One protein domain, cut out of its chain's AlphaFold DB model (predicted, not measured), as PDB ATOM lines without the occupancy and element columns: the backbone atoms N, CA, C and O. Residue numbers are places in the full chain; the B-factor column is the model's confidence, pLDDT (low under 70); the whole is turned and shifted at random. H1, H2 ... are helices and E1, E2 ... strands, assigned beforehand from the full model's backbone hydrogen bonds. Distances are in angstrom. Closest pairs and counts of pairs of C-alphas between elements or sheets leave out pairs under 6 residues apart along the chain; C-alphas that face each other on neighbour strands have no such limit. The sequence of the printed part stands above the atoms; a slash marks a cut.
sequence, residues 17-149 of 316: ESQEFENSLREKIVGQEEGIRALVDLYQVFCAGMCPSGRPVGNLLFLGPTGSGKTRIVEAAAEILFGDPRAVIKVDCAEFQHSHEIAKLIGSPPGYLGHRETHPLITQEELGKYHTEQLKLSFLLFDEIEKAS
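AT A GLANCE: This is residues 17 to 149 of the 316 residues of the protein "ATP-dependent Clp protease ATP-binding subunit" of Acidobacteria bacterium (UniProt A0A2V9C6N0). Three helices, H1, H2 and H3, pack together in a triangle at one end, and a narrow ribbon of two parallel strands, E1 and E2, comes next to H3 in the middle. Beyond the ribbon the other end is loop with the short helix H4, and its farthest point is near Gly 111; the short helix H5 is near E1. The printed part has 133 residues with five named helices and two named strands, in the order H1 H2 H3 E1 H4 H5 E2, and its class is mostly helix, though under half of the residues, 59, are in named elements. It is compact, with a radius of gyration of the C-alphas of 16.3 A and spans of 50 by 37 by 25 A.

IN THESE COORDINATES: H1, residues 17 to 28, begins at C-alpha 17 (-10.716, 30.352, -24.223) and is 16.8 A long. H2, residues 33 to 47, measures 20.8 A, and H3, residues 70 to 82, 19.0 A. E1, residues 88 to 92, is 12.1 A long and begins at C-alpha 88 (-14.054, 24.556, -43.756). H4 is residues 103 to 106 and H5 residues 124 to 128. E2, residues 139 to 143, is 12.4 A long and ends at C-alpha 143 (-6.144, 18.184, -49.072).

HOW THE PARTS SIT: H1 and H2 form a helical hairpin: they touch, with the C-alphas of Ser 18 and Gln 44 closest at 5.9 A, and run opposite ways at a shallow tilt of 30 degrees. H1 also touches H3, closest at Leu 25 and Ala 76 with C-alphas 6.7 A apart, opposite ways at a steep tilt of 50 degrees. H2 and H3 are close but not clearly touching; their closest C-alphas, of Ile 36 and Ile 73, are 7.2 A apart. They run the same way at a shallow tilt of 33 degrees, only just short of steep. The closest C-alphas of H3 and E1, those of Ala 78 and Val 88, are 6.5 A apart; those of H3 and E2, Ala 78 and Phe 139, 7.2 A. E1 and E2 are parallel neighbours at 20 degrees; N 91 and O 141 are 2.8 A apart and N 141 and O 89 2.9 A, within hydrogen-bond range. E1, H4, H5 and E2 make a strand-helix-strand unit, two parallel neighbour strands with helices between them along the chain, and its crossover is right-handed. The closest C-alphas of E1 and H5, those of Ile 89 and Leu 127, are 7.6 A apart. H4 and H5 are apart. In H1, H2 and H5 every O i to N i+4 pair is within hydrogen-bond range, in H3 8 of 9; H4 is too short for such a pair.

THE WHOLE: The C-alphas of Asn 23 and Gly 111 are the two farthest apart, 50.5 A. The printed part has no cut. The links from H2 to H3 and from H4 to H5 are long, 22 and 17 residues. Mean pLDDT of the printed part is 82.7, and residues 108 to 119 are under 70.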
ATOM      1  N   GLU A  17     -10.129  30.753 -22.938       87.06
ATOM      2  CA  GLU A  17     -10.716  30.352 -24.223       87.06
ATOM      3  C   GLU A  17      -9.796  29.403 -25.006       87.06
ATOM      4  O   GLU A  17     -10.244  28.407 -25.566       87.06
ATOM      5  N   SER A  18      -8.484  29.675 -25.027       88.06
ATOM      6  CA  SER A  18      -7.510  28.808 -25.704       88.06
ATOM      7  C   SER A  18      -7.349  27.453 -25.006       88.06
ATOM      8  O   SER A  18      -7.127  26.455 -25.685       88.06
ATOM      9  N   GLN A  19      -7.465  27.402 -23.674       90.69
ATOM     10  CA  GLN A  19      -7.428  26.150 -22.906       90.69
ATOM     11  C   GLN A  19      -8.694  25.315 -23.129       90.69
ATOM     12  O   GLN A  19      -8.603  24.108 -23.334       90.69
ATOM     13  N   GLU A  20      -9.871  25.943 -23.129       92.44
ATOM     14  CA  GLU A  20     -11.144  25.276 -23.440       92.44
ATOM     15  C   GLU A  20     -11.142  24.713 -24.865       92.44
ATOM     16  O   GLU A  20     -11.529  23.561 -25.087       92.44
ATOM     17  N   PHE A  21     -10.630  25.492 -25.818       92.12
ATOM     18  CA  PHE A  21     -10.449  25.067 -27.202       92.12
ATOM     19  C   PHE A  21      -9.479  23.881 -27.325       92.12
ATOM     20  O   PHE A  21      -9.785  22.892 -27.992       92.12
ATOM     21  N   GLU A  22      -8.334  23.933 -26.639       93.12
ATOM     22  CA  GLU A  22      -7.363  22.838 -26.608       93.12
ATOM     23  C   GLU A  22      -7.949  21.552 -26.013       93.12
ATOM     24  O   GLU A  22      -7.781  20.477 -26.589       93.12
ATOM     25  N   ASN A  23      -8.649  21.649 -24.882       93.31
ATOM     26  CA  ASN A  23      -9.268  20.495 -24.230       93.31
ATOM     27  C   ASN A  23     -10.326  19.856 -25.136       93.31
ATOM     28  O   ASN A  23     -10.310  18.643 -25.337       93.31
ATOM     29  N   SER A  24     -11.166  20.677 -25.771       93.69
ATOM     30  CA  SER A  24     -12.187  20.211 -26.719       93.69
ATOM     31  C   SER A  24     -11.576  19.500 -27.937       93.69
ATOM     32  O   SER A  24     -12.118  18.504 -28.422       93.69
ATOM     33  N   LEU A  25     -10.423  19.972 -28.430       92.81
ATOM     34  CA  LEU A  25      -9.680  19.304 -29.504       92.81
ATOM     35  C   LEU A  25      -9.108  17.956 -29.050       92.81
ATOM     36  O   LEU A  25      -9.238  16.972 -29.778       92.81
ATOM     37  N   ARG A  26      -8.511  17.896 -27.853       93.06
ATOM     38  CA  ARG A  26      -7.940  16.664 -27.275       93.06
ATOM     39  C   ARG A  26      -8.996  15.588 -27.014       93.06
ATOM     40  O   ARG A  26      -8.695  14.406 -27.129       93.06
ATOM     41  N   GLU A  27     -10.229  15.973 -26.692       93.19
ATOM     42  CA  GLU A  27     -11.340  15.022 -26.536       93.19
ATOM     43  C   GLU A  27     -11.778  14.403 -27.872       93.19
ATOM     44  O   GLU A  27     -12.176  13.239 -27.923       93.19
ATOM     45  N   LYS A  28     -11.695  15.165 -28.970       90.44
ATOM     46  CA  LYS A  28     -12.131  14.734 -30.308       90.44
ATOM     47  C   LYS A  28     -11.032  14.063 -31.137       90.44
ATOM     48  O   LYS A  28     -11.353  13.340 -32.083       90.44
ATOM     49  N   ILE A  29      -9.759  14.320 -30.838       91.88
ATOM     50  CA  ILE A  29      -8.609  13.874 -31.633       91.88
ATOM     51  C   ILE A  29      -7.686  13.035 -30.755       91.88
ATOM     52  O   ILE A  29      -7.164  13.501 -29.748       91.88
ATOM     53  N   VAL A  30      -7.433  11.799 -31.181       89.50
ATOM     54  CA  VAL A  30      -6.483  10.913 -30.503       89.50
ATOM     55  C   VAL A  30      -5.094  11.088 -31.122       89.50
ATOM     56  O   VAL A  30      -4.878  10.746 -32.286       89.50
ATOM     57  N   GLY A  31      -4.143  11.589 -30.332       87.75
ATOM     58  CA  GLY A  31      -2.768  11.854 -30.764       87.75
ATOM     59  C   GLY A  31      -2.606  13.201 -31.476       87.75
ATOM     60  O   GLY A  31      -3.392  14.117 -31.277       87.75
ATOM     61  N   GLN A  32      -1.567  13.330 -32.313       87.44
ATOM     62  CA  GLN A  32      -1.268  14.558 -33.077       87.44
ATOM     63  C   GLN A  32      -1.028  15.813 -32.208       87.44
ATOM     64  O   GLN A  32      -1.368  16.928 -32.603       87.44
ATOM     65  N   GLU A  33      -0.394  15.639 -31.043       89.00
ATOM     66  CA  GLU A  33      -0.136  16.710 -30.063       89.00
ATOM     67  C   GLU A  33       0.545  17.944 -30.671       89.00
ATOM     68  O   GLU A  33       0.168  19.073 -30.365       89.00
ATOM     69  N   GLU A  34       1.515  17.752 -31.570       88.81
ATOM     70  CA  GLU A  34       2.197  18.864 -32.242       88.81
ATOM     71  C   GLU A  34       1.245  19.673 -33.131       88.81
ATOM     72  O   GLU A  34       1.295  20.903 -33.135       88.81
ATOM     73  N   GLY A  35       0.343  18.993 -33.842       88.56
ATOM     74  CA  GLY A  35      -0.633  19.641 -34.712       88.56
ATOM     75  C   GLY A  35      -1.699  20.404 -33.928       88.56
ATOM     76  O   GLY A  35      -2.013  21.542 -34.272       88.56
ATOM     77  N   ILE A  36      -2.195  19.812 -32.836       91.94
ATOM     78  CA  ILE A  36      -3.131  20.470 -31.911       91.94
ATOM     79  C   ILE A  36      -2.465  21.703 -31.300       91.94
ATOM     80  O   ILE A  36      -3.033  22.793 -31.337       91.94
ATOM     81  N   ARG A  37      -1.232  21.562 -30.799       90.19
ATOM     82  CA  ARG A  37      -0.485  22.663 -30.184       90.19
ATOM     83  C   ARG A  37      -0.296  23.833 -31.147       90.19
ATOM     84  O   ARG A  37      -0.562  24.963 -30.752       90.19
ATOM     85  N   ALA A  38       0.105  23.563 -32.391       89.94
ATOM     86  CA  ALA A  38       0.295  24.597 -33.406       89.94
ATOM     87  C   ALA A  38      -1.004  25.363 -33.715       89.94
ATOM     88  O   ALA A  38      -0.981  26.582 -33.879       89.94
ATOM     89  N   LEU A  39      -2.144  24.666 -33.761       91.31
ATOM     90  CA  LEU A  39      -3.448  25.282 -34.012       91.31
ATOM     91  C   LEU A  39      -3.908  26.133 -32.815       91.31
ATOM     92  O   LEU A  39      -4.381  27.253 -33.002       91.31
ATOM     93  N   VAL A  40      -3.697  25.648 -31.588       91.69
ATOM     94  CA  VAL A  40      -3.990  26.395 -30.351       91.69
ATOM     95  C   VAL A  40      -3.129  27.654 -30.240       91.69
ATOM     96  O   VAL A  40      -3.645  28.709 -29.877       91.69
ATOM     97  N   ASP A  41      -1.841  27.579 -30.592       89.56
ATOM     98  CA  ASP A  41      -0.944  28.740 -30.572       89.56
ATOM     99  C   ASP A  41      -1.418  29.825 -31.561       89.56
ATOM    100  O   ASP A  41      -1.464  31.006 -31.210       89.56
ATOM    101  N   LEU A  42      -1.863  29.442 -32.768       88.88
ATOM    102  CA  LEU A  42      -2.463  30.380 -33.728       88.88
ATOM    103  C   LEU A  42      -3.779  30.979 -33.222       88.88
ATOM    104  O   LEU A  42      -4.003  32.181 -33.375       88.88
ATOM    105  N   TYR A  43      -4.636  30.168 -32.598       89.81
ATOM    106  CA  TYR A  43      -5.888  30.646 -32.016       89.81
ATOM    107  C   TYR A  43      -5.636  31.653 -30.885       89.81
ATOM    108  O   TYR A  43      -6.288  32.691 -30.823       89.81
ATOM    109  N   GLN A  44      -4.624  31.426 -30.044       89.50
ATOM    110  CA  GLN A  44      -4.234  32.374 -28.999       89.50
ATOM    111  C   GLN A  44      -3.738  33.710 -29.577       89.50
ATOM    112  O   GLN A  44      -4.084  34.770 -29.050       89.50
ATOM    113  N   VAL A  45      -2.962  33.680 -30.666       87.00
ATOM    114  CA  VAL A  45      -2.535  34.896 -31.387       87.00
ATOM    115  C   VAL A  45      -3.740  35.649 -31.957       87.00
ATOM    116  O   VAL A  45      -3.778  36.880 -31.885       87.00
ATOM    117  N   PHE A  46      -4.737  34.921 -32.468       87.25
ATOM    118  CA  PHE A  46      -5.993  35.498 -32.938       87.25
ATOM    119  C   PHE A  46      -6.799  36.156 -31.814       87.25
ATOM    120  O   PHE A  46      -7.150  37.327 -31.944       87.25
ATOM    121  N   CYS A  47      -7.022  35.468 -30.690       86.50
ATOM    122  CA  CYS A  47      -7.714  36.036 -29.526       86.50
ATOM    123  C   CYS A  47      -7.002  37.286 -28.984       86.50
ATOM    124  O   CYS A  47      -7.646  38.226 -28.528       86.50
ATOM    125  N   ALA A  48      -5.668  37.331 -29.065       87.19
ATOM    126  CA  ALA A  48      -4.881  38.499 -28.674       87.19
ATOM    127  C   ALA A  48      -4.971  39.676 -29.667       87.19
ATOM    128  O   ALA A  48      -4.421  40.743 -29.396       87.19
ATOM    129  N   GLY A  49      -5.611  39.496 -30.828       84.00
ATOM    130  CA  GLY A  49      -5.714  40.514 -31.875       84.00
ATOM    131  C   GLY A  49      -4.374  40.858 -32.528       84.00
ATOM    132  O   GLY A  49      -4.250  41.902 -33.164       84.00
ATOM    133  N   MET A  50      -3.361  39.998 -32.384       80.12
ATOM    134  CA  MET A  50      -2.011  40.217 -32.920       80.12
ATOM    135  C   MET A  50      -1.860  39.689 -34.355       80.12
ATOM    136  O   MET A  50      -0.778  39.276 -34.770       80.12
ATOM    137  N   CYS A  51      -2.951  39.684 -35.124       78.06
ATOM    138  CA  CYS A  51      -2.946  39.215 -36.503       78.06
ATOM    139  C   CYS A  51      -2.394  40.293 -37.452       78.06
ATOM    140  O   CYS A  51      -2.786  41.459 -37.360       78.06
ATOM    141  N   PRO A  52      -1.519  39.925 -38.401       70.81
ATOM    142  CA  PRO A  52      -1.030  40.854 -39.414       70.81
ATOM    143  C   PRO A  52      -2.161  41.308 -40.352       70.81
ATOM    144  O   PRO A  52      -2.959  40.501 -40.826       70.81
ATOM    145  N   SER A  53      -2.221  42.606 -40.659       71.88
ATOM    146  CA  SER A  53      -3.208  43.160 -41.595       71.88
ATOM    147  C   SER A  53      -2.952  42.676 -43.024       71.88
ATOM    148  O   SER A  53      -1.824  42.774 -43.508       71.88
ATOM    149  N   GLY A  54      -3.999  42.215 -43.713       70.88
ATOM    150  CA  GLY A  54      -3.909  41.775 -45.111       70.88
ATOM    151  C   GLY A  54      -3.282  40.393 -45.303       70.88
ATOM    152  O   GLY A  54      -2.929  40.046 -46.424       70.88
ATOM    153  N   ARG A  55      -3.134  39.602 -44.232       74.81
ATOM    154  CA  ARG A  55      -2.556  38.256 -44.293       74.81
ATOM    155  C   ARG A  55      -3.358  37.227 -43.501       74.81
ATOM    156  O   ARG A  55      -4.064  37.605 -42.565       74.81
ATOM    157  N   PRO A  56      -3.218  35.929 -43.832       82.12
ATOM    158  CA  PRO A  56      -3.768  34.861 -43.011       82.12
ATOM    159  C   PRO A  56      -3.186  34.893 -41.594       82.12
ATOM    160  O   PRO A  56      -2.008  35.200 -41.403       82.12
ATOM    161  N   VAL A  57      -4.006  34.514 -40.610       84.69
ATOM    162  CA  VAL A  57      -3.608  34.397 -39.194       84.69
ATOM    163  C   VAL A  57      -2.433  33.434 -39.020       84.69
ATOM    164  O   VAL A  57      -1.531  33.686 -38.224       84.69
ATOM    165  N   GLY A  58      -2.413  32.357 -39.801       84.31
ATOM    166  CA  GLY A  58      -1.293  31.438 -39.877       84.31
ATOM    167  C   GLY A  58      -1.486  30.416 -40.985       84.31
ATOM    168  O   GLY A  58      -2.610  30.124 -41.386       84.31
ATOM    169  N   ASN A  59      -0.369  29.873 -41.461       86.88
ATOM    170  CA  ASN A  59      -0.332  28.805 -42.450       86.88
ATOM    171  C   ASN A  59       0.303  27.581 -41.790       86.88
ATOM    172  O   ASN A  59       1.410  27.681 -41.260       86.88
ATOM    173  N   LEU A  60      -0.380  26.440 -41.829       88.44
ATOM    174  CA  LEU A  60       0.117  25.181 -41.278       88.44
ATOM    175  C   LEU A  60       0.234  24.144 -42.393       88.44
ATOM    176  O   LEU A  60      -0.642  24.043 -43.249       88.44
ATOM    177  N   LEU A  61       1.311  23.359 -42.359       87.38
ATOM    178  CA  LEU A  61       1.503  22.207 -43.235       87.38
ATOM    179  C   LEU A  61       1.580  20.948 -42.375       87.38
ATOM    180  O   LEU A  61       2.578  20.707 -41.697       87.38
ATOM    181  N   PHE A  62       0.521  20.145 -42.406       88.56
ATOM    182  CA  PHE A  62       0.493  18.862 -41.714       88.56
ATOM    183  C   PHE A  62       1.094  17.779 -42.612       88.56
ATOM    184  O   PHE A  62       0.592  17.519 -43.703       88.56
ATOM    185  N   LEU A  63       2.151  17.119 -42.141       85.50
ATOM    186  CA  LEU A  63       2.836  16.044 -42.861       85.50
ATOM    187  C   LEU A  63       2.643  14.714 -42.132       85.50
ATOM    188  O   LEU A  63       2.682  14.650 -40.908       85.50
ATOM    189  N   GLY A  64       2.421  13.637 -42.883       85.31
ATOM    190  CA  GLY A  64       2.266  12.295 -42.320       85.31
ATOM    191  C   GLY A  64       1.577  11.327 -43.285       85.31
ATOM    192  O   GLY A  64       1.052  11.773 -44.306       85.31
ATOM    193  N   PRO A  65       1.509  10.026 -42.963       84.94
ATOM    194  CA  PRO A  65       0.874   9.021 -43.817       84.94
ATOM    195  C   PRO A  65      -0.625   9.290 -44.018       84.94
ATOM    196  O   PRO A  65      -1.276   9.911 -43.175       84.94
ATOM    197  N   THR A  66      -1.191   8.847 -45.138       82.38
ATOM    198  CA  THR A  66      -2.633   8.972 -45.405       82.38
ATOM    199  C   THR A  66      -3.453   8.290 -44.303       82.38
ATOM    200  O   THR A  66      -3.016   7.323 -43.683       82.38
ATOM    201  N   GLY A  67      -4.620   8.852 -43.981       81.00
ATOM    202  CA  GLY A  67      -5.480   8.329 -42.909       81.00
ATOM    203  C   GLY A  67      -5.023   8.629 -41.473       81.00
ATOM    204  O   GLY A  67      -5.723   8.265 -40.538       81.00
ATOM    205  N   SER A  68      -3.914   9.351 -41.259       84.06
ATOM    206  CA  SER A  68      -3.421   9.708 -39.914       84.06
ATOM    207  C   SER A  68      -4.240  10.782 -39.176       84.06
ATOM    208  O   SER A  68      -3.826  11.231 -38.107       84.06
ATOM    209  N   GLY A  69      -5.348  11.248 -39.761       85.25
ATOM    210  CA  GLY A  69      -6.235  12.246 -39.158       85.25
ATOM    211  C   GLY A  69      -5.841  13.715 -39.364       85.25
ATOM    212  O   GLY A  69      -6.408  14.570 -38.699       85.25
ATOM    213  N   LYS A  70      -4.923  14.045 -40.286       88.62
ATOM    214  CA  LYS A  70      -4.506  15.444 -40.557       88.62
ATOM    215  C   LYS A  70      -5.687  16.361 -40.902       88.62
ATOM    216  O   LYS A  70      -5.869  17.394 -40.269       88.62
ATOM    217  N   THR A  71      -6.525  15.934 -41.845       90.06
ATOM    218  CA  THR A  71      -7.762  16.624 -42.251       90.06
ATOM    219  C   THR A  71      -8.723  16.778 -41.070       90.06
ATOM    220  O   THR A  71      -9.312  17.837 -40.865       90.06
ATOM    221  N   ARG A  72      -8.804  15.744 -40.221       91.00
ATOM    222  CA  ARG A  72      -9.705  15.713 -39.067       91.00
ATOM    223  C   ARG A  72      -9.374  16.780 -38.022       91.00
ATOM    224  O   ARG A  72     -10.296  17.269 -37.380       91.00
ATOM    225  N   ILE A  73      -8.101  17.161 -37.871       92.12
ATOM    226  CA  ILE A  73      -7.688  18.242 -36.957       92.12
ATOM    227  C   ILE A  73      -8.389  19.554 -37.331       92.12
ATOM    228  O   ILE A  73      -8.927  20.240 -36.466       92.12
ATOM    229  N   VAL A  74      -8.420  19.874 -38.626       92.50
ATOM    230  CA  VAL A  74      -9.005  21.121 -39.138       92.50
ATOM    231  C   VAL A  74     -10.532  21.085 -39.067       92.50
ATOM    232  O   VAL A  74     -11.144  22.048 -38.615       92.50
ATOM    233  N   GLU A  75     -11.153  19.963 -39.437       92.12
ATOM    234  CA  GLU A  75     -12.608  19.783 -39.316       92.12
ATOM    235  C   GLU A  75     -13.088  19.882 -37.863       92.12
ATOM    236  O   GLU A  75     -14.109  20.506 -37.588       92.12
ATOM    237  N   ALA A  76     -12.353  19.280 -36.922       93.00
ATOM    238  CA  ALA A  76     -12.680  19.348 -35.502       93.00
ATOM    239  C   ALA A  76     -12.526  20.775 -34.958       93.00
ATOM    240  O   ALA A  76     -13.371  21.222 -34.188       93.00
ATOM    241  N   ALA A  77     -11.493  21.510 -35.384       92.31
ATOM    242  CA  ALA A  77     -11.329  22.916 -35.025       92.31
ATOM    243  C   ALA A  77     -12.503  23.775 -35.520       92.31
ATOM    244  O   ALA A  77     -13.029  24.588 -34.761       92.31
ATOM    245  N   ALA A  78     -12.955  23.563 -36.759       91.94
ATOM    246  CA  ALA A  78     -14.115  24.259 -37.307       91.94
ATOM    247  C   ALA A  78     -15.419  23.883 -36.590       91.94
ATOM    248  O   ALA A  78     -16.218  24.760 -36.278       91.94
ATOM    249  N   GLU A  79     -15.604  22.604 -36.254       92.12
ATOM    250  CA  GLU A  79     -16.750  22.138 -35.470       92.12
ATOM    251  C   GLU A  79     -16.805  22.802 -34.085       92.12
ATOM    252  O   GLU A  79     -17.878  23.199 -33.645       92.12
ATOM    253  N   ILE A  80     -15.665  22.962 -33.407       91.69
ATOM    254  CA  ILE A  80     -15.612  23.588 -32.075       91.69
ATOM    255  C   ILE A  80     -15.865  25.099 -32.156       91.69
ATOM    256  O   ILE A  80     -16.575  25.640 -31.314       91.69
ATOM    257  N   LEU A  81     -15.300  25.785 -33.156       89.94
ATOM    258  CA  LEU A  81     -15.384  27.248 -33.262       89.94
ATOM    259  C   LEU A  81     -16.689  27.742 -33.898       89.94
ATOM    260  O   LEU A  81     -17.226  28.762 -33.475       89.94
ATOM    261  N   PHE A  82     -17.198  27.037 -34.910       89.38
ATOM    262  CA  PHE A  82     -18.380  27.445 -35.677       89.38
ATOM    263  C   PHE A  82     -19.608  26.564 -35.424       89.38
ATOM    264  O   PHE A  82     -20.691  26.882 -35.912       89.38
ATOM    265  N   GLY A  83     -19.468  25.455 -34.692       88.06
ATOM    266  CA  GLY A  83     -20.550  24.493 -34.466       88.06
ATOM    267  C   GLY A  83     -20.861  23.596 -35.670       88.06
ATOM    268  O   GLY A  83     -21.747  22.748 -35.577       88.06
ATOM    269  N   ASP A  84     -20.154  23.760 -36.792       87.75
ATOM    270  CA  ASP A  84     -20.347  22.978 -38.015       87.75
ATOM    271  C   ASP A  84     -18.992  22.458 -38.534       87.75
ATOM    272  O   ASP A  84     -18.120  23.261 -38.877       87.75
ATOM    273  N   PRO A  85     -18.785  21.131 -38.650       86.69
ATOM    274  CA  PRO A  85     -17.565  20.581 -39.245       86.69
ATOM    275  C   PRO A  85     -17.399  20.950 -40.730       86.69
ATOM    276  O   PRO A  85     -16.301  20.840 -41.270       86.69
ATOM    277  N   ARG A  86     -18.472  21.386 -41.408       85.25
ATOM    278  CA  ARG A  86     -18.458  21.864 -42.800       85.25
ATOM    279  C   ARG A  86     -18.113  23.348 -42.922       85.25
ATOM    280  O   ARG A  86     -18.074  23.862 -44.041       85.25
ATOM    281  N   ALA A  87     -17.819  24.033 -41.817       87.50
ATOM    282  CA  ALA A  87     -17.283  25.395 -41.812       87.50
ATOM    283  C   ALA A  87     -15.784  25.438 -42.186       87.50
ATOM    284  O   ALA A  87     -14.993  26.185 -41.613       87.50
ATOM    285  N   VAL A  88     -15.388  24.613 -43.159       89.75
ATOM    286  CA  VAL A  88     -14.054  24.556 -43.756       89.75
ATOM    287  C   VAL A  88     -14.230  24.569 -45.264       89.75
ATOM    288  O   VAL A  88     -14.971  23.757 -45.819       89.75
ATOM    289  N   ILE A  89     -13.520  25.464 -45.942       89.88
ATOM    290  CA  ILE A  89     -13.416  25.440 -47.398       89.88
ATOM    291  C   ILE A  89     -12.372  24.385 -47.741       89.88
ATOM    292  O   ILE A  89     -11.174  24.598 -47.543       89.88
ATOM    293  N   LYS A  90     -12.831  23.215 -48.190       88.50
ATOM    294  CA  LYS A  90     -11.950  22.112 -48.571       88.50
ATOM    295  C   LYS A  90     -11.660  22.161 -50.066       88.50
ATOM    296  O   LYS A  90     -12.575  22.079 -50.878       88.50
ATOM    297  N   VAL A  91     -10.381  22.243 -50.406       88.25
ATOM    298  CA  VAL A  91      -9.857  22.172 -51.768       88.25
ATOM    299  C   VAL A  91      -9.129  20.841 -51.909       88.25
ATOM    300  O   VAL A  91      -8.092  20.631 -51.279       88.25
ATOM    301  N   ASP A  92      -9.679  19.935 -52.713       87.50
ATOM    302  CA  ASP A  92      -9.018  18.672 -53.041       87.50
ATOM    303  C   ASP A  92      -7.962  18.920 -54.122       87.50
ATOM    304  O   ASP A  92      -8.289  19.190 -55.278       87.50
ATOM    305  N   CYS A  93      -6.682  18.860 -53.751       85.88
ATOM    306  CA  CYS A  93      -5.594  19.156 -54.677       85.88
ATOM    307  C   CYS A  93      -5.388  18.061 -55.731       85.88
ATOM    308  O   CYS A  93      -4.714  18.316 -56.733       85.88
ATOM    309  N   ALA A  94      -5.987  16.877 -55.559       84.25
ATOM    310  CA  ALA A  94      -5.975  15.831 -56.572       84.25
ATOM    311  C   ALA A  94      -6.751  16.230 -57.838       84.25
ATOM    312  O   ALA A  94      -6.460  15.695 -58.907       84.25
ATOM    313  N   GLU A  95      -7.685  17.185 -57.743       81.75
ATOM    314  CA  GLU A  95      -8.411  17.764 -58.885       81.75
ATOM    315  C   GLU A  95      -7.633  18.872 -59.621       81.75
ATOM    316  O   GLU A  95      -8.142  19.430 -60.591       81.75
ATOM    317  N   PHE A  96      -6.427  19.220 -59.152       83.94
ATOM    318  CA  PHE A  96      -5.589  20.297 -59.700       83.94
ATOM    319  C   PHE A  96      -4.243  19.774 -60.217       83.94
ATOM    320  O   PHE A  96      -3.196  20.414 -60.049       83.94
ATOM    321  N   GLN A  97      -4.259  18.600 -60.848       82.38
ATOM    322  CA  GLN A  97      -3.075  17.969 -61.443       82.38
ATOM    323  C   GLN A  97      -2.591  18.708 -62.692       82.38
ATOM    324  O   GLN A  97      -1.411  18.633 -63.046       82.38
ATOM    325  N   HIS A  98      -3.474  19.452 -63.358       78.94
ATOM    326  CA  HIS A  98      -3.151  20.201 -64.562       78.94
ATOM    327  C   HIS A  98      -3.260  21.715 -64.345       78.94
ATOM    328  O   HIS A  98      -4.182  22.222 -63.713       78.94
ATOM    329  N   SER A  99      -2.348  22.480 -64.952       73.31
ATOM    330  CA  SER A  99      -2.242  23.931 -64.725       73.31
ATOM    331  C   SER A  99      -3.492  24.738 -65.107       73.31
ATOM    332  O   SER A  99      -3.691  25.832 -64.591       73.31
ATOM    333  N   HIS A 100      -4.336  24.228 -66.009       75.62
ATOM    334  CA  HIS A 100      -5.568  24.907 -66.431       75.62
ATOM    335  C   HIS A 100      -6.723  24.735 -65.429       75.62
ATOM    336  O   HIS A 100      -7.683  25.501 -65.467       75.62
ATOM    337  N   GLU A 101      -6.629  23.776 -64.506       76.94
ATOM    338  CA  GLU A 101      -7.656  23.516 -63.489       76.94
ATOM    339  C   GLU A 101      -7.638  24.567 -62.375       76.94
ATOM    340  O   GLU A 101      -8.654  24.799 -61.729       76.94
ATOM    341  N   ILE A 102      -6.527  25.294 -62.220       76.81
ATOM    342  CA  ILE A 102      -6.366  26.408 -61.270       76.81
ATOM    343  C   ILE A 102      -7.405  27.512 -61.496       76.81
ATOM    344  O   ILE A 102      -7.811  28.190 -60.552       76.81
ATOM    345  N   ALA A 103      -7.901  27.657 -62.726       75.38
ATOM    346  CA  ALA A 103      -8.980  28.585 -63.042       75.38
ATOM    347  C   ALA A 103     -10.285  28.273 -62.280       75.38
ATOM    348  O   ALA A 103     -11.096  29.171 -62.087       75.38
ATOM    349  N   LYS A 104     -10.493  27.040 -61.793       74.81
ATOM    350  CA  LYS A 104     -11.618  26.700 -60.900       74.81
ATOM    351  C   LYS A 104     -11.429  27.256 -59.483       74.81
ATOM    352  O   LYS A 104     -12.402  27.518 -58.788       74.81
ATOM    353  N   LEU A 105     -10.180  27.440 -59.052       76.44
ATOM    354  CA  LEU A 105      -9.849  27.929 -57.715       76.44
ATOM    355  C   LEU A 105      -9.961  29.458 -57.628       76.44
ATOM    356  O   LEU A 105     -10.613  29.975 -56.729       76.44
ATOM    357  N   ILE A 106      -9.333  30.165 -58.574       73.38
ATOM    358  CA  ILE A 106      -9.198  31.638 -58.574       73.38
ATOM    359  C   ILE A 106     -10.216  32.311 -59.514       73.38
ATOM    360  O   ILE A 106     -10.500  33.500 -59.388       73.38
ATOM    361  N   GLY A 107     -10.802  31.548 -60.436       70.38
ATOM    362  CA  GLY A 107     -11.594  32.062 -61.549       70.38
ATOM    363  C   GLY A 107     -10.779  32.120 -62.842       70.38
ATOM    364  O   GLY A 107      -9.556  32.294 -62.835       70.38
ATOM    365  N   SER A 108     -11.454  31.954 -63.980       67.44
ATOM    366  CA  SER A 108     -10.814  32.124 -65.288       67.44
ATOM    367  C   SER A 108     -10.513  33.610 -65.534       67.44
ATOM    368  O   SER A 108     -11.339  34.448 -65.178       67.44
ATOM    369  N   PRO A 109      -9.392  33.974 -66.183       60.22
ATOM    370  CA  PRO A 109      -9.119  35.361 -66.563       60.22
ATOM    371  C   PRO A 109     -10.186  35.921 -67.524       60.22
ATOM    372  O   PRO A 109     -10.747  35.161 -68.326       60.22
ATOM    373  N   PRO A 110     -10.482  37.236 -67.493       54.66
ATOM    374  CA  PRO A 110     -11.477  37.853 -68.372       54.66
ATOM    375  C   PRO A 110     -11.120  37.631 -69.845       54.66
ATOM    376  O   PRO A 110     -10.070  38.060 -70.312       54.66
ATOM    377  N   GLY A 111     -12.003  36.931 -70.568       56.28
ATOM    378  CA  GLY A 111     -11.826  36.579 -71.983       56.28
ATOM    379  C   GLY A 111     -11.658  35.082 -72.279       56.28
ATOM    380  O   GLY A 111     -11.705  34.702 -73.446       56.28
ATOM    381  N   TYR A 112     -11.519  34.224 -71.263       58.72
ATOM    382  CA  TYR A 112     -11.480  32.766 -71.440       58.72
ATOM    383  C   TYR A 112     -12.880  32.135 -71.366       58.72
ATOM    384  O   TYR A 112     -13.728  32.568 -70.578       58.72
ATOM    385  N   LEU A 113     -13.117  31.090 -72.177       54.12
ATOM    386  CA  LEU A 113     -14.327  30.266 -72.074       54.12
ATOM    387  C   LEU A 113     -14.459  29.764 -70.629       54.12
ATOM    388  O   LEU A 113     -13.517  29.196 -70.080       54.12
ATOM    389  N   GLY A 114     -15.612  30.018 -70.011       57.34
ATOM    390  CA  GLY A 114     -15.887  29.629 -68.630       57.34
ATOM    391  C   GLY A 114     -15.776  30.746 -67.589       57.34
ATOM    392  O   GLY A 114     -16.267  30.536 -66.497       57.34
ATOM    393  N   HIS A 115     -15.276  31.957 -67.884       54.09
ATOM    394  CA  HIS A 115     -15.210  33.060 -66.889       54.09
ATOM    395  C   HIS A 115     -16.543  33.365 -66.175       54.09
ATOM    396  O   HIS A 115     -16.554  33.873 -65.058       54.09
ATOM    397  N   ARG A 116     -17.687  33.116 -66.821       54.47
ATOM    398  CA  ARG A 116     -19.015  33.316 -66.213       54.47
ATOM    399  C   ARG A 116     -19.620  32.043 -65.615       54.47
ATOM    400  O   ARG A 116     -20.642  32.143 -64.952       54.47
ATOM    401  N   GLU A 117     -19.022  30.885 -65.880       54.72
ATOM    402  CA  GLU A 117     -19.558  29.563 -65.527       54.72
ATOM    403  C   GLU A 117     -18.729  28.871 -64.433       54.72
ATOM    404  O   GLU A 117     -19.279  28.102 -63.648       54.72
ATOM    405  N   THR A 118     -17.426  29.158 -64.324       58.69
ATOM    406  CA  THR A 118     -16.591  28.709 -63.207       58.69
ATOM    407  C   THR A 118     -16.731  29.670 -62.034       58.69
ATOM    408  O   THR A 118     -16.103  30.727 -61.990       58.69
ATOM    409  N   HIS A 119     -17.562  29.288 -61.068       62.62
ATOM    410  CA  HIS A 119     -17.571  29.919 -59.753       62.62
ATOM    411  C   HIS A 119     -16.239  29.612 -59.048       62.62
ATOM    412  O   HIS A 119     -15.924  28.432 -58.877       62.62
ATOM    413  N   PRO A 120     -15.436  30.630 -58.685       71.12
ATOM    414  CA  PRO A 120     -14.198  30.406 -57.950       71.12
ATOM    415  C   PRO A 120     -14.508  29.776 -56.591       71.12
ATOM    416  O   PRO A 120     -15.423  30.232 -55.916       71.12
ATOM    417  N   LEU A 121     -13.728  28.774 -56.183       71.75
ATOM    418  CA  LEU A 121     -13.838  28.139 -54.857       71.75
ATOM    419  C   LEU A 121     -13.314  29.017 -53.708       71.75
ATOM    420  O   LEU A 121     -13.465  28.682 -52.533       71.75
ATOM    421  N   ILE A 122     -12.581  30.083 -54.036       77.88
ATOM    422  CA  ILE A 122     -12.060  31.041 -53.063       77.88
ATOM    423  C   ILE A 122     -12.623  32.408 -53.426       77.88
ATOM    424  O   ILE A 122     -11.994  33.209 -54.118       77.88
ATOM    425  N   THR A 123     -13.840  32.674 -52.964       78.00
ATOM    426  CA  THR A 123     -14.462  33.999 -53.045       78.00
ATOM    427  C   THR A 123     -14.550  34.646 -51.670       78.00
ATOM    428  O   THR A 123     -14.587  33.972 -50.640       78.00
ATOM    429  N   GLN A 124     -14.627  35.978 -51.643       77.25
ATOM    430  CA  GLN A 124     -14.844  36.713 -50.396       77.25
ATOM    431  C   GLN A 124     -16.178  36.327 -49.732       77.25
ATOM    432  O   GLN A 124     -16.282  36.341 -48.507       77.25
ATOM    433  N   GLU A 125     -17.182  35.965 -50.536       79.38
ATOM    434  CA  GLU A 125     -18.484  35.491 -50.063       79.38
ATOM    435  C   GLU A 125     -18.372  34.131 -49.369       79.38
ATOM    436  O   GLU A 125     -18.889  33.965 -48.267       79.38
ATOM    437  N   GLU A 126     -17.652  33.173 -49.960       78.19
ATOM    438  CA  GLU A 126     -17.444  31.855 -49.350       78.19
ATOM    439  C   GLU A 126     -16.560  31.921 -48.105       78.19
ATOM    440  O   GLU A 126     -16.894  31.303 -47.093       78.19
ATOM    441  N   LEU A 127     -15.485  32.716 -48.137       80.00
ATOM    442  CA  LEU A 127     -14.628  32.957 -46.972       80.00
ATOM    443  C   LEU A 127     -15.411  33.606 -45.827       80.00
ATOM    444  O   LEU A 127     -15.249  33.226 -44.672       80.00
ATOM    445  N   GLY A 128     -16.293  34.555 -46.151       79.94
ATOM    446  CA  GLY A 128     -17.122  35.264 -45.181       79.94
ATOM    447  C   GLY A 128     -18.370  34.513 -44.722       79.94
ATOM    448  O   GLY A 128     -19.041  34.982 -43.805       79.94
ATOM    449  N   LYS A 129     -18.694  33.362 -45.322       82.25
ATOM    450  CA  LYS A 129     -19.969  32.657 -45.118       82.25
ATOM    451  C   LYS A 129     -20.240  32.287 -43.660       82.25
ATOM    452  O   LYS A 129     -21.388  32.330 -43.226       82.25
ATOM    453  N   TYR A 130     -19.192  31.922 -42.926       81.12
ATOM    454  CA  TYR A 130     -19.274  31.499 -41.525       81.12
ATOM    455  C   TYR A 130     -18.737  32.553 -40.547       81.12
ATOM    456  O   TYR A 130     -18.600  32.275 -39.358       81.12
ATOM    457  N   HIS A 131     -18.443  33.769 -41.020       83.69
ATOM    458  CA  HIS A 131     -18.016  34.848 -40.136       83.69
ATOM    459  C   HIS A 131     -19.153  35.257 -39.201       83.69
ATOM    460  O   HIS A 131     -20.266  35.559 -39.635       83.69
ATOM    461  N   THR A 132     -18.847  35.340 -37.912       80.56
ATOM    462  CA  THR A 132     -19.732  35.928 -36.902       80.56
ATOM    463  C   THR A 132     -19.171  37.270 -36.437       80.56
ATOM    464  O   THR A 132     -18.033  37.634 -36.747       80.56
ATOM    465  N   GLU A 133     -19.957  38.048 -35.685       75.75
ATOM    466  CA  GLU A 133     -19.479  39.325 -35.129       75.75
ATOM    467  C   GLU A 133     -18.264  39.145 -34.205       75.75
ATOM    468  O   GLU A 133     -17.424  40.039 -34.105       75.75
ATOM    469  N   GLN A 134     -18.163  37.970 -33.581       72.56
ATOM    470  CA  GLN A 134     -17.117  37.599 -32.630       72.56
ATOM    471  C   GLN A 134     -15.950  36.861 -33.306       72.56
ATOM    472  O   GLN A 134     -14.800  37.085 -32.941       72.56
ATOM    473  N   LEU A 135     -16.218  36.024 -34.319       80.81
ATOM    474  CA  LEU A 135     -15.213  35.204 -35.002       80.81
ATOM    475  C   LEU A 135     -15.182  35.514 -36.503       80.81
ATOM    476  O   LEU A 135     -15.946  34.967 -37.299       80.81
ATOM    477  N   LYS A 136     -14.239  36.371 -36.899       85.25
ATOM    478  CA  LYS A 136     -13.920  36.674 -38.305       85.25
ATOM    479  C   LYS A 136     -12.751  35.813 -38.781       85.25
ATOM    480  O   LYS A 136     -11.685  36.325 -39.117       85.25
ATOM    481  N   LEU A 137     -12.948  34.501 -38.713       86.50
ATOM    482  CA  LEU A 137     -11.984  33.491 -39.130       86.50
ATOM    483  C   LEU A 137     -12.581  32.619 -40.228       86.50
ATOM    484  O   LEU A 137     -13.770  32.319 -40.219       86.50
ATOM    485  N   SER A 138     -11.720  32.151 -41.122       88.25
ATOM    486  CA  SER A 138     -12.070  31.203 -42.173       88.25
ATOM    487  C   SER A 138     -11.018  30.101 -42.221       88.25
ATOM    488  O   SER A 138      -9.822  30.398 -42.283       88.25
ATOM    489  N   PHE A 139     -11.443  28.838 -42.230       90.62
ATOM    490  CA  PHE A 139     -10.545  27.708 -42.466       90.62
ATOM    491  C   PHE A 139     -10.519  27.360 -43.953       90.62
ATOM    492  O   PHE A 139     -11.552  27.032 -44.535       90.62
ATOM    493  N   LEU A 140      -9.327  27.398 -44.548       90.56
ATOM    494  CA  LEU A 140      -9.060  26.934 -45.907       90.56
ATOM    495  C   LEU A 140      -8.123  25.727 -45.830       90.56
ATOM    496  O   LEU A 140      -7.002  25.842 -45.331       90.56
ATOM    497  N   LEU A 141      -8.589  24.572 -46.299       90.81
ATOM    498  CA  LEU A 141      -7.855  23.312 -46.248       90.81
ATOM    499  C   LEU A 141      -7.514  22.832 -47.656       90.81
ATOM    500  O   LEU A 141      -8.411  22.548 -48.444       90.81
ATOM    501  N   PHE A 142      -6.221  22.672 -47.928       89.31
ATOM    502  CA  PHE A 142      -5.707  22.005 -49.123       89.31
ATOM    503  C   PHE A 142      -5.418  20.536 -48.794       89.31
ATOM    504  O   PHE A 142      -4.461  20.238 -48.079       89.31
ATOM    505  N   ASP A 143      -6.272  19.633 -49.273       88.81
ATOM    506  CA  ASP A 143      -6.144  18.184 -49.072       88.81
ATOM    507  C   ASP A 143      -5.287  17.566 -50.186       88.81
ATOM    508  O   ASP A 143      -5.307  18.057 -51.312       88.81
ATOM    509  N   GLU A 144      -4.522  16.516 -49.874       85.25
ATOM    510  CA  GLU A 144      -3.630  15.809 -50.822       85.25
ATOM    511  C   GLU A 144      -2.714  16.727 -51.665       85.25
ATOM    512  O   GLU A 144      -2.511  16.527 -52.867       85.25
ATOM    513  N   ILE A 145      -2.149  17.765 -51.038       84.50
ATOM    514  CA  ILE A 145      -1.324  18.788 -51.703       84.50
ATOM    515  C   ILE A 145      -0.143  18.202 -52.501       84.50
ATOM    516  O   ILE A 145       0.295  18.786 -53.490       84.50
ATOM    517  N   GLU A 146       0.358  17.023 -52.131       80.44
ATOM    518  CA  GLU A 146       1.414  16.314 -52.857       80.44
ATOM    519  C   GLU A 146       1.029  15.915 -54.289       80.44
ATOM    520  O   GLU A 146       1.917  15.703 -55.112       80.44
ATOM    521  N   LYS A 147      -0.270  15.825 -54.595       83.06
ATOM    522  CA  LYS A 147      -0.789  15.498 -55.933       83.06
ATOM    523  C   LYS A 147      -1.013  16.734 -56.809       83.06
ATOM    524  O   LYS A 147      -1.325  16.592 -57.989       83.06
ATOM    525  N   ALA A 148      -0.857  17.932 -56.248       82.81
ATOM    526  CA  ALA A 148      -1.091  19.182 -56.953       82.81
ATOM    527  C   ALA A 148      -0.063  19.451 -58.062       82.81
ATOM    528  O   ALA A 148       1.118  19.122 -57.937       82.81
ATOM    529  N   SER A 149      -0.488  20.169 -59.104       81.88
ATOM    530  CA  SER A 149       0.411  20.712 -60.126       81.88
ATOM    531  C   SER A 149       1.397  21.745 -59.570       81.88
ATOM    532  O   SER A 149       1.113  22.477 -58.616       81.88
TER     533      SER A 149